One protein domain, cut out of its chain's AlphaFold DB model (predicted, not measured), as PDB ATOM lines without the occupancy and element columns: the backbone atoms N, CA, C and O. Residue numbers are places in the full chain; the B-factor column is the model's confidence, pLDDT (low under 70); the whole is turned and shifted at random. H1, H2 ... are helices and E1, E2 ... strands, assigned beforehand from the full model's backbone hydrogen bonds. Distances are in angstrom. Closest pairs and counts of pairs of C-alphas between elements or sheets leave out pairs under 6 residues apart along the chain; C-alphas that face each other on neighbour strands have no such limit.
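What this domain is: This is residues 40 to 126 of the 192 residues of the protein "NADH dehydrogenase [ubiquinone] 1 alpha subcomplex subunit 12" of Paramecium tetraurelia (UniProt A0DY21). What is the picture? There is little regular structure: a small sheet, E1, E2, E3, has short helix H1 over one face, and residues 102 to 126 form a long tail. What builds it? Of 87 printed residues, 19 are in three named strands and then one named helix, class mixed. It is only just compact, close to loose, radius of gyration of the C-alphas 13.9 A, spans 43 by 34 by 19 A.

Where its parts are: Where are the strands? E1, residues 52 to 55, begins at C-alpha 52 (-35.816, -34.036, -4.952) and measures 8.1 A; E2, residues 61 to 64, and E3, residues 75 to 78, measure 10.4 A each. And the helix? H1, residues 95 to 101, measures 9.8 A and ends at C-alpha 101 (-46.364, -27.441, -0.014).

How they stand to each other: How do strands pair? E1, E2, E3 form a meander, each strand the antiparallel neighbour of the one before; N 53 and O 62 are 2.9 A apart, N 61 and O 78 2.9 A. Where is H1? It is on the sheet at a height of 9.7 A, its closest C-alphas to E3 being Arg 75 and Met 101, 5.9 A; 2 of 3 O i to N i+4 pairs are within hydrogen-bond range.

The domain as a whole: How large? The farthest C-alphas, Asn 47 and Tyr 122, are 44.6 A apart; the printed part has no cut. Which link is long? E3 to H1, 16 residues. Where is confidence low? Residues 40 to 49, 68 to 71, 82 to 88 and 111 to 116 are under 70.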
ATOM      1  N   SER A  40     -50.181 -43.863   0.624       38.84
ATOM      2  CA  SER A  40     -49.240 -43.493  -0.432       38.84
ATOM      3  C   SER A  40     -48.009 -44.378  -0.297       38.84
ATOM      4  O   SER A  40     -46.980 -43.956   0.206       38.84
ATOM      5  N   HIS A  41     -48.052 -45.597  -0.823       42.00
ATOM      6  CA  HIS A  41     -46.786 -46.239  -1.197       42.00
ATOM      7  C   HIS A  41     -46.019 -45.437  -2.274       42.00
ATOM      8  O   HIS A  41     -44.906 -45.801  -2.639       42.00
ATOM      9  N   TYR A  42     -46.625 -44.369  -2.807       48.31
ATOM     10  CA  TYR A  42     -46.256 -43.682  -4.032       48.31
ATOM     11  C   TYR A  42     -46.855 -42.263  -4.070       48.31
ATOM     12  O   TYR A  42     -47.563 -41.937  -5.015       48.31
ATOM     13  N   ALA A  43     -46.595 -41.397  -3.080       45.72
ATOM     14  CA  ALA A  43     -46.875 -39.968  -3.300       45.72
ATOM     15  C   ALA A  43     -45.998 -39.400  -4.429       45.72
ATOM     16  O   ALA A  43     -46.337 -38.367  -4.979       45.72
ATOM     17  N   GLY A  44     -44.974 -40.141  -4.879       46.25
ATOM     18  CA  GLY A  44     -44.492 -39.987  -6.241       46.25
ATOM     19  C   GLY A  44     -44.024 -41.263  -6.935       46.25
ATOM     20  O   GLY A  44     -43.469 -42.205  -6.352       46.25
ATOM     21  N   GLY A  45     -44.257 -41.250  -8.236       47.31
ATOM     22  CA  GLY A  45     -43.708 -42.094  -9.265       47.31
ATOM     23  C   GLY A  45     -44.323 -43.474  -9.261       47.31
ATOM     24  O   GLY A  45     -43.667 -44.411  -8.798       47.31
ATOM     25  N   GLN A  46     -45.511 -43.627  -9.862       51.25
ATOM     26  CA  GLN A  46     -45.951 -44.937 -10.370       51.25
ATOM     27  C   GLN A  46     -44.849 -45.573 -11.248       51.25
ATOM     28  O   GLN A  46     -44.711 -46.792 -11.265       51.25
ATOM     29  N   ASN A  47     -43.992 -44.742 -11.867       53.44
ATOM     30  CA  ASN A  47     -43.036 -45.133 -12.902       53.44
ATOM     31  C   ASN A  47     -41.554 -44.741 -12.658       53.44
ATOM     32  O   ASN A  47     -40.795 -44.670 -13.621       53.44
ATOM     33  N   GLY A  48     -41.082 -44.495 -11.421       59.25
ATOM     34  CA  GLY A  48     -39.635 -44.257 -11.219       59.25
ATOM     35  C   GLY A  48     -39.179 -43.543  -9.938       59.25
ATOM     36  O   GLY A  48     -39.979 -43.319  -9.023       59.25
ATOM     37  N   PRO A  49     -37.867 -43.231  -9.838       63.66
ATOM     38  CA  PRO A  49     -37.308 -42.401  -8.775       63.66
ATOM     39  C   PRO A  49     -37.730 -40.937  -8.954       63.66
ATOM     40  O   PRO A  49     -37.572 -40.360 -10.025       63.66
ATOM     41  N   ILE A  50     -38.237 -40.333  -7.883       72.88
ATOM     42  CA  ILE A  50     -38.755 -38.959  -7.892       72.88
ATOM     43  C   ILE A  50     -37.604 -37.968  -7.731       72.88
ATOM     44  O   ILE A  50     -36.636 -38.235  -7.003       72.88
ATOM     45  N   GLN A  51     -37.734 -36.816  -8.386       74.31
ATOM     46  CA  GLN A  51     -36.824 -35.693  -8.233       74.31
ATOM     47  C   GLN A  51     -36.991 -35.027  -6.858       74.31
ATOM     48  O   GLN A  51     -38.085 -34.640  -6.452       74.31
ATOM     49  N   CYS A  52     -35.877 -34.885  -6.138       83.75
ATOM     50  CA  CYS A  52     -35.816 -34.036  -4.952       83.75
ATOM     51  C   CYS A  52     -35.769 -32.577  -5.414       83.75
ATOM     52  O   CYS A  52     -34.887 -32.213  -6.195       83.75
ATOM     53  N   VAL A  53     -36.712 -31.765  -4.950       88.69
ATOM     54  CA  VAL A  53     -36.798 -30.340  -5.293       88.69
ATOM     55  C   VAL A  53     -35.764 -29.542  -4.503       88.69
ATOM     56  O   VAL A  53     -35.111 -28.653  -5.043       88.69
ATOM     57  N   GLY A  54     -35.592 -29.883  -3.226       89.12
ATOM     58  CA  GLY A  54     -34.634 -29.229  -2.353       89.12
ATOM     59  C   GLY A  54     -34.680 -29.753  -0.924       89.12
ATOM     60  O   GLY A  54     -35.448 -30.656  -0.583       89.12
ATOM     61  N   GLN A  55     -33.824 -29.166  -0.096       90.12
ATOM     62  CA  GLN A  55     -33.720 -29.446   1.330       90.12
ATOM     63  C   GLN A  55     -33.810 -28.131   2.104       90.12
ATOM     64  O   GLN A  55     -33.281 -27.112   1.655       90.12
ATOM     65  N   ASP A  56     -34.486 -28.142   3.251       89.19
ATOM     66  CA  ASP A  56     -34.502 -26.990   4.150       89.19
ATOM     67  C   ASP A  56     -33.348 -26.999   5.165       89.19
ATOM     68  O   ASP A  56     -32.551 -27.933   5.258       89.19
ATOM     69  N   GLN A  57     -33.291 -25.936   5.964       87.00
ATOM     70  CA  GLN A  57     -32.319 -25.744   7.042       87.00
ATOM     71  C   GLN A  57     -32.413 -26.778   8.182       87.00
ATOM     72  O   GLN A  57     -31.457 -26.932   8.936       87.00
ATOM     73  N   PHE A  58     -33.542 -27.479   8.329       87.00
ATOM     74  CA  PHE A  58     -33.740 -28.521   9.347       87.00
ATOM     75  C   PHE A  58     -33.398 -29.922   8.820       87.00
ATOM     76  O   PHE A  58     -33.388 -30.905   9.569       87.00
ATOM     77  N   GLY A  59     -33.088 -30.013   7.528       87.94
ATOM     78  CA  GLY A  59     -32.753 -31.239   6.834       87.94
ATOM     79  C   GLY A  59     -33.956 -31.970   6.240       87.94
ATOM     80  O   GLY A  59     -33.763 -33.077   5.735       87.94
ATOM     81  N   ASN A  60     -35.159 -31.387   6.265       88.62
ATOM     82  CA  ASN A  60     -36.335 -31.970   5.625       88.62
ATOM     83  C   ASN A  60     -36.184 -31.893   4.103       88.62
ATOM     84  O   ASN A  60     -35.724 -30.882   3.562       88.62
ATOM     85  N   LYS A  61     -36.571 -32.964   3.411       87.38
ATOM     86  CA  LYS A  61     -36.460 -33.086   1.955       87.38
ATOM     87  C   LYS A  61     -37.828 -32.947   1.312       87.38
ATOM     88  O   LYS A  61     -38.784 -33.584   1.749       87.38
ATOM     89  N   TYR A  62     -37.899 -32.150   0.256       87.94
ATOM     90  CA  TYR A  62     -39.141 -31.841  -0.443       87.94
ATOM     91  C   TYR A  62     -39.149 -32.487  -1.819       87.94
ATOM     92  O   TYR A  62     -38.160 -32.439  -2.558       87.94
ATOM     93  N   TYR A  63     -40.283 -33.082  -2.160       85.81
ATOM     94  CA  TYR A  63     -40.461 -33.842  -3.384       85.81
ATOM     95  C   TYR A  63     -41.709 -33.374  -4.119       85.81
ATOM     96  O   TYR A  63     -42.710 -33.010  -3.496       85.81
ATOM     97  N   GLU A  64     -41.633 -33.400  -5.445       84.38
ATOM     98  CA  GLU A  64     -42.749 -33.099  -6.330       84.38
ATOM     99  C   GLU A  64     -42.857 -34.174  -7.408       84.38
ATOM    100  O   GLU A  64     -41.850 -34.603  -7.976       84.38
ATOM    101  N   ASP A  65     -44.082 -34.604  -7.688       80.69
ATOM    102  CA  ASP A  65     -44.395 -35.498  -8.791       80.69
ATOM    103  C   ASP A  65     -45.659 -35.042  -9.527       80.69
ATOM    104  O   ASP A  65     -46.716 -34.845  -8.933       80.69
ATOM    105  N   PHE A  66     -45.558 -34.905 -10.848       78.56
ATOM    106  CA  PHE A  66     -46.670 -34.522 -11.715       78.56
ATOM    107  C   PHE A  66     -47.476 -35.724 -12.235       78.56
ATOM    108  O   PHE A  66     -48.613 -35.519 -12.673       78.56
ATOM    109  N   ASP A  67     -46.932 -36.946 -12.145       72.94
ATOM    110  CA  ASP A  67     -47.524 -38.202 -12.646       72.94
ATOM    111  C   ASP A  67     -48.553 -38.814 -11.668       72.94
ATOM    112  O   ASP A  67     -49.203 -39.824 -11.940       72.94
ATOM    113  N   VAL A  68     -48.748 -38.198 -10.497       69.88
ATOM    114  CA  VAL A  68     -49.705 -38.683  -9.496       69.88
ATOM    115  C   VAL A  68     -51.144 -38.469  -9.969       69.88
ATOM    116  O   VAL A  68     -51.549 -37.357 -10.324       69.88
ATOM    117  N   THR A  69     -51.957 -39.529  -9.884       66.81
ATOM    118  CA  THR A  69     -53.387 -39.524 -10.246       66.81
ATOM    119  C   THR A  69     -54.184 -38.472  -9.464       66.81
ATOM    120  O   THR A  69     -55.089 -37.837 -10.004       66.81
ATOM    121  N   HIS A  70     -53.827 -38.246  -8.197       67.88
ATOM    122  CA  HIS A  70     -54.434 -37.230  -7.342       67.88
ATOM    123  C   HIS A  70     -53.575 -35.965  -7.327       67.88
ATOM    124  O   HIS A  70     -52.479 -35.950  -6.770       67.88
ATOM    125  N   ARG A  71     -54.106 -34.865  -7.878       66.81
ATOM    126  CA  ARG A  71     -53.380 -33.584  -7.970       66.81
ATOM    127  C   ARG A  71     -52.955 -33.008  -6.614       66.81
ATOM    128  O   ARG A  71     -51.926 -32.350  -6.543       66.81
ATOM    129  N   ASN A  72     -53.699 -33.301  -5.549       70.38
ATOM    130  CA  ASN A  72     -53.403 -32.804  -4.201       70.38
ATOM    131  C   ASN A  72     -52.278 -33.582  -3.497       70.38
ATOM    132  O   ASN A  72     -51.842 -33.178  -2.429       70.38
ATOM    133  N   GLN A  73     -51.832 -34.711  -4.056       72.44
ATOM    134  CA  GLN A  73     -50.773 -35.551  -3.477       72.44
ATOM    135  C   GLN A  73     -49.427 -35.370  -4.188       72.44
ATOM    136  O   GLN A  73     -48.498 -36.131  -3.956       72.44
ATOM    137  N   ARG A  74     -49.325 -34.363  -5.060       80.25
ATOM    138  CA  ARG A  74     -48.150 -34.122  -5.903       80.25
ATOM    139  C   ARG A  74     -46.942 -33.600  -5.142       80.25
ATOM    140  O   ARG A  74     -45.838 -33.737  -5.643       80.25
ATOM    141  N   ARG A  75     -47.136 -32.973  -3.980       86.19
ATOM    142  CA  ARG A  75     -46.062 -32.403  -3.158       86.19
ATOM    143  C   ARG A  75     -46.089 -33.039  -1.780       86.19
ATOM    144  O   ARG A  75     -47.143 -33.119  -1.153       86.19
ATOM    145  N   TRP A  76     -44.934 -33.479  -1.303       83.81
ATOM    146  CA  TRP A  76     -44.788 -33.989   0.058       83.81
ATOM    147  C   TRP A  76     -43.402 -33.685   0.609       83.81
ATOM    148  O   TRP A  76     -42.461 -33.345  -0.115       83.81
ATOM    149  N   VAL A  77     -43.301 -33.817   1.926       85.69
ATOM    150  CA  VAL A  77     -42.073 -33.633   2.686       85.69
ATOM    151  C   VAL A  77     -41.701 -34.939   3.366       85.69
ATOM    152  O   VAL A  77     -42.548 -35.650   3.909       85.69
ATOM    153  N   GLU A  78     -40.413 -35.240   3.347       82.44
ATOM    154  CA  GLU A  78     -39.812 -36.236   4.213       82.44
ATOM    155  C   GLU A  78     -39.020 -35.519   5.288       82.44
ATOM    156  O   GLU A  78     -37.999 -34.877   5.023       82.44
ATOM    157  N   TYR A  79     -39.528 -35.611   6.509       84.44
ATOM    158  CA  TYR A  79     -38.890 -34.995   7.655       84.44
ATOM    159  C   TYR A  79     -37.581 -35.701   7.993       84.44
ATOM    160  O   TYR A  79     -37.464 -36.923   7.881       84.44
ATOM    161  N   ASN A  80     -36.597 -34.929   8.446       82.81
ATOM    162  CA  ASN A  80     -35.301 -35.472   8.855       82.81
ATOM    163  C   ASN A  80     -35.440 -36.469  10.024       82.81
ATOM    164  O   ASN A  80     -34.745 -37.479  10.100       82.81
ATOM    165  N   ASP A  81     -36.403 -36.229  10.913       74.75
ATOM    166  CA  ASP A  81     -36.679 -37.062  12.078       74.75
ATOM    167  C   ASP A  81     -37.745 -38.134  11.829       74.75
ATOM    168  O   ASP A  81     -38.363 -38.613  12.775       74.75
ATOM    169  N   TYR A  82     -37.938 -38.569  10.581       63.97
ATOM    170  CA  TYR A  82     -38.874 -39.646  10.224       63.97
ATOM    171  C   TYR A  82     -38.693 -40.930  11.070       63.97
ATOM    172  O   TYR A  82     -39.609 -41.738  11.234       63.97
ATOM    173  N   PHE A  83     -37.504 -41.124  11.652       58.47
ATOM    174  CA  PHE A  83     -37.181 -42.247  12.536       58.47
ATOM    175  C   PHE A  83     -37.504 -42.018  14.017       58.47
ATOM    176  O   PHE A  83     -37.317 -42.930  14.828       58.47
ATOM    177  N   ASN A  84     -38.062 -40.869  14.386       61.53
ATOM    178  CA  ASN A  84     -38.603 -40.656  15.715       61.53
ATOM    179  C   ASN A  84     -39.989 -41.330  15.809       61.53
ATOM    180  O   ASN A  84     -40.880 -40.999  15.031       61.53
ATOM    181  N   PRO A  85     -40.187 -42.339  16.683       54.84
ATOM    182  CA  PRO A  85     -41.497 -42.979  16.861       54.84
ATOM    183  C   PRO A  85     -42.550 -42.026  17.449       54.84
ATOM    184  O   PRO A  85     -43.742 -42.318  17.394       54.84
ATOM    185  N   TRP A  86     -42.111 -40.895  18.001       57.09
ATOM    186  CA  TRP A  86     -42.966 -39.842  18.519       57.09
ATOM    187  C   TRP A  86     -43.318 -38.868  17.392       57.09
ATOM    188  O   TRP A  86     -42.439 -38.403  16.674       57.09
ATOM    189  N   HIS A  87     -44.620 -38.616  17.248       58.62
ATOM    190  CA  HIS A  87     -45.295 -37.773  16.258       58.62
ATOM    191  C   HIS A  87     -44.403 -36.762  15.521       58.62
ATOM    192  O   HIS A  87     -43.905 -35.802  16.108       58.62
ATOM    193  N   THR A  88     -44.294 -36.921  14.204       64.62
ATOM    194  CA  THR A  88     -43.768 -35.868  13.340       64.62
ATOM    195  C   THR A  88     -44.756 -34.705  13.313       64.62
ATOM    196  O   THR A  88     -45.903 -34.860  12.891       64.62
ATOM    197  N   LEU A  89     -44.328 -33.545  13.805       72.50
ATOM    198  CA  LEU A  89     -45.151 -32.338  13.852       72.50
ATOM    199  C   LEU A  89     -45.022 -31.574  12.531       72.50
ATOM    200  O   LEU A  89     -43.909 -31.281  12.092       72.50
ATOM    201  N   GLY A  90     -46.160 -31.209  11.928       78.31
ATOM    202  CA  GLY A  90     -46.207 -30.395  10.704       78.31
ATOM    203  C   GLY A  90     -45.522 -29.031  10.840       78.31
ATOM    204  O   GLY A  90     -45.025 -28.477   9.863       78.31
ATOM    205  N   ASP A  91     -45.407 -28.540  12.073       83.38
ATOM    206  CA  ASP A  91     -44.822 -27.245  12.429       83.38
ATOM    207  C   ASP A  91     -43.311 -27.143  12.138       83.38
ATOM    208  O   ASP A  91     -42.724 -26.072  12.263       83.38
ATOM    209  N   ARG A  92     -42.655 -28.248  11.758       86.19
ATOM    210  CA  ARG A  92     -41.223 -28.275  11.409       86.19
ATOM    211  C   ARG A  92     -40.920 -27.817   9.988       86.19
ATOM    212  O   ARG A  92     -39.752 -27.641   9.646       86.19
ATOM    213  N   VAL A  93     -41.946 -27.633   9.164       89.88
ATOM    214  CA  VAL A  93     -41.797 -27.053   7.830       89.88
ATOM    215  C   VAL A  93     -41.640 -25.535   7.983       89.88
ATOM    216  O   VAL A  93     -42.538 -24.881   8.514       89.88
ATOM    217  N   PRO A  94     -40.531 -24.925   7.529       90.12
ATOM    218  CA  PRO A  94     -40.372 -23.480   7.604       90.12
ATOM    219  C   PRO A  94     -41.414 -22.776   6.712       90.12
ATOM    220  O   PRO A  94     -41.834 -23.334   5.693       90.12
ATOM    221  N   PRO A  95     -41.781 -21.515   7.008       88.88
ATOM    222  CA  PRO A  95     -42.853 -20.808   6.296       88.88
ATOM    223  C   PRO A  95     -42.673 -20.760   4.769       88.88
ATOM    224  O   PRO A  95     -43.633 -20.900   4.016       88.88
ATOM    225  N   ILE A  96     -41.420 -20.620   4.324       87.94
ATOM    226  CA  ILE A  96     -41.031 -20.552   2.908       87.94
ATOM    227  C   ILE A  96     -41.222 -21.899   2.183       87.94
ATOM    228  O   ILE A  96     -41.405 -21.937   0.972       87.94
ATOM    229  N   TRP A  97     -41.185 -23.027   2.883       90.19
ATOM    230  CA  TRP A  97     -41.516 -24.321   2.277       90.19
ATOM    231  C   TRP A  97     -42.993 -24.674   2.466       90.19
ATOM    232  O   TRP A  97     -43.583 -25.342   1.618       90.19
ATOM    233  N   HIS A  98     -43.616 -24.158   3.527       91.12
ATOM    234  CA  HIS A  98     -45.026 -24.380   3.822       91.12
ATOM    235  C   HIS A  98     -45.939 -23.833   2.716       91.12
ATOM    236  O   HIS A  98     -46.856 -24.525   2.283       91.12
ATOM    237  N   GLY A  99     -45.678 -22.622   2.207       90.44
ATOM    238  CA  GLY A  99     -46.477 -22.056   1.115       90.44
ATOM    239  C   GLY A  99     -46.385 -22.864  -0.187       90.44
ATOM    240  O   GLY A  99     -47.401 -23.095  -0.840       90.44
ATOM    241  N   TRP A 100     -45.196 -23.378  -0.514       90.31
ATOM    242  CA  TRP A 100     -44.989 -24.256  -1.668       90.31
ATOM    243  C   TRP A 100     -45.737 -25.585  -1.508       90.31
ATOM    244  O   TRP A 100     -46.446 -26.020  -2.417       90.31
ATOM    245  N   MET A 101     -45.635 -26.210  -0.332       88.88
ATOM    246  CA  MET A 101     -46.364 -27.441  -0.014       88.88
ATOM    247  C   MET A 101     -47.882 -27.262  -0.067       88.88
ATOM    248  O   MET A 101     -48.588 -28.143  -0.541       88.88
ATOM    249  N   ALA A 102     -48.382 -26.119   0.403       89.69
ATOM    250  CA  ALA A 102     -49.803 -25.792   0.414       89.69
ATOM    251  C   ALA A 102     -50.332 -25.306  -0.950       89.69
ATOM    252  O   ALA A 102     -51.468 -24.842  -1.025       89.69
ATOM    253  N   HIS A 103     -49.533 -25.401  -2.019       88.56
ATOM    254  CA  HIS A 103     -49.883 -24.935  -3.364       88.56
ATOM    255  C   HIS A 103     -50.245 -23.438  -3.437       88.56
ATOM    256  O   HIS A 103     -51.017 -23.028  -4.300       88.56
ATOM    257  N   VAL A 104     -49.685 -22.610  -2.549       90.06
ATOM    258  CA  VAL A 104     -49.875 -21.147  -2.586       90.06
ATOM    259  C   VAL A 104     -49.089 -20.531  -3.744       90.06
ATOM    260  O   VAL A 104     -49.540 -19.577  -4.369       90.06
ATOM    261  N   TYR A 105     -47.920 -21.094  -4.042       87.50
ATOM    262  CA  TYR A 105     -47.090 -20.753  -5.192       87.50
ATOM    263  C   TYR A 105     -46.423 -22.009  -5.756       87.50
ATOM    264  O   TYR A 105     -46.251 -23.018  -5.064       87.50
ATOM    265  N   ASP A 106     -46.047 -21.944  -7.031       87.19
ATOM    266  CA  ASP A 106     -45.410 -23.058  -7.740       87.19
ATOM    267  C   ASP A 106     -43.883 -23.040  -7.651       87.19
ATOM    268  O   ASP A 106     -43.230 -24.070  -7.811       87.19
ATOM    269  N   GLU A 107     -43.300 -21.882  -7.354       85.75
ATOM    270  CA  GLU A 107     -41.853 -21.707  -7.307       85.75
ATOM    271  C   GLU A 107     -41.259 -22.283  -6.018       85.75
ATOM    272  O   GLU A 107     -41.560 -21.838  -4.912       85.75
ATOM    273  N   ALA A 108     -40.377 -23.272  -6.145       84.12
ATOM    274  CA  ALA A 108     -39.648 -23.784  -4.995       84.12
ATOM    275  C   ALA A 108     -38.548 -22.797  -4.561       84.12
ATOM    276  O   ALA A 108     -37.826 -22.275  -5.416       84.12
ATOM    277  N   PRO A 109     -38.327 -22.602  -3.250       78.81
ATOM    278  CA  PRO A 109     -37.365 -21.622  -2.742       78.81
ATOM    279  C   PRO A 109     -35.897 -21.957  -3.037       78.81
ATOM    280  O   PRO A 109     -35.031 -21.104  -2.882       78.81
ATOM    281  N   THR A 110     -35.597 -23.186  -3.468       74.94
ATOM    282  CA  THR A 110     -34.248 -23.600  -3.893       74.94
ATOM    283  C   THR A 110     -33.945 -23.239  -5.348       74.94
ATOM    284  O   THR A 110     -32.783 -23.271  -5.748       74.94
ATOM    285  N   ARG A 111     -34.954 -22.896  -6.162       64.00
ATOM    286  CA  ARG A 111     -34.729 -22.535  -7.564       64.00
ATOM    287  C   ARG A 111     -33.947 -21.219  -7.586       64.00
ATOM    288  O   ARG A 111     -34.390 -20.201  -7.063       64.00
ATOM    289  N   THR A 112     -32.722 -21.264  -8.092       48.78
ATOM    290  CA  THR A 112     -31.763 -20.156  -8.056       48.78
ATOM    291  C   THR A 112     -32.320 -18.946  -8.809       48.78
ATOM    292  O   THR A 112     -32.614 -19.052  -9.996       48.78
ATOM    293  N   GLY A 113     -32.438 -17.793  -8.139       50.91
ATOM    294  CA  GLY A 113     -32.704 -16.502  -8.794       50.91
ATOM    295  C   GLY A 113     -33.981 -15.757  -8.391       50.91
ATOM    296  O   GLY A 113     -34.212 -14.663  -8.901       50.91
ATOM    297  N   HIS A 114     -34.800 -16.280  -7.477       54.72
ATOM    298  CA  HIS A 114     -36.072 -15.632  -7.150       54.72
ATOM    299  C   HIS A 114     -35.913 -14.580  -6.043       54.72
ATOM    300  O   HIS A 114     -35.777 -14.888  -4.861       54.72
ATOM    301  N   SER A 115     -36.000 -13.313  -6.453       56.91
ATOM    302  CA  SER A 115     -36.084 -12.111  -5.602       56.91
ATOM    303  C   SER A 115     -37.278 -12.096  -4.630       56.91
ATOM    304  O   SER A 115     -37.398 -11.185  -3.816       56.91
ATOM    305  N   HIS A 116     -38.163 -13.094  -4.701       65.94
ATOM    306  CA  HIS A 116     -39.398 -13.180  -3.924       65.94
ATOM    307  C   HIS A 116     -39.197 -13.706  -2.495       65.94
ATOM    308  O   HIS A 116     -39.979 -13.368  -1.610       65.94
ATOM    309  N   PHE A 117     -38.139 -14.485  -2.238       75.38
ATOM    310  CA  PHE A 117     -37.875 -15.083  -0.923       75.38
ATOM    311  C   PHE A 117     -36.774 -14.327  -0.170       75.38
ATOM    312  O   PHE A 117     -35.724 -14.875   0.163       75.38
ATOM    313  N   VAL A 118     -37.009 -13.039   0.089       79.25
ATOM    314  CA  VAL A 118     -36.129 -12.214   0.929       79.25
ATOM    315  C   VAL A 118     -36.423 -12.505   2.396       79.25
ATOM    316  O   VAL A 118     -37.586 -12.503   2.790       79.25
ATOM    317  N   GLN A 119     -35.385 -12.718   3.209       81.25
ATOM    318  CA  GLN A 119     -35.505 -12.740   4.669       81.25
ATOM    319  C   GLN A 119     -35.342 -11.311   5.210       81.25
ATOM    320  O   GLN A 119     -34.236 -10.766   5.151       81.25
ATOM    321  N   PRO A 120     -36.406 -10.659   5.716       86.94
ATOM    322  CA  PRO A 120     -36.293  -9.337   6.317       86.94
ATOM    323  C   PRO A 120     -35.493  -9.382   7.622       86.94
ATOM    324  O   PRO A 120     -35.542 -10.364   8.357       86.94
ATOM    325  N   PHE A 121     -34.835  -8.277   7.979       90.81
ATOM    326  CA  PHE A 121     -33.983  -8.202   9.179       90.81
ATOM    327  C   PHE A 121     -34.724  -8.479  10.501       90.81
ATOM    328  O   PHE A 121     -34.117  -8.895  11.482       90.81
ATOM    329  N   TYR A 122     -36.033  -8.221  10.546       90.94
ATOM    330  CA  TYR A 122     -36.874  -8.435  11.726       90.94
ATOM    331  C   TYR A 122     -37.441  -9.860  11.806       90.94
ATOM    332  O   TYR A 122     -38.105 -10.205  12.788       90.94
ATOM    333  N   GLN A 123     -37.239 -10.681  10.771       90.12
ATOM    334  CA  GLN A 123     -37.743 -12.043  10.746       90.12
ATOM    335  C   GLN A 123     -36.931 -12.906  11.709       90.12
ATOM    336  O   GLN A 123     -35.716 -13.042  11.597       90.12
ATOM    337  N   LYS A 124     -37.629 -13.518  12.665       90.38
ATOM    338  CA  LYS A 124     -37.029 -14.519  13.545       90.38
ATOM    339  C   LYS A 124     -36.760 -15.805  12.758       90.38
ATOM    340  O   LYS A 124     -37.548 -16.132  11.862       90.38
ATOM    341  N   PRO A 125     -35.699 -16.557  13.098       87.81
ATOM    342  CA  PRO A 125     -35.488 -17.873  12.513       87.81
ATOM    343  C   PRO A 125     -36.698 -18.764  12.804       87.81
ATOM    344  O   PRO A 125     -37.335 -18.636  13.851       87.81
ATOM    345  N   ALA A 126     -37.022 -19.659  11.869       86.38
ATOM    346  CA  ALA A 126     -38.065 -20.646  12.106       86.38
ATOM    347  C   ALA A 126     -37.676 -21.511  13.315       86.38
ATOM    348  O   ALA A 126     -36.536 -21.962  13.431       86.38
TER     349      ALA A 126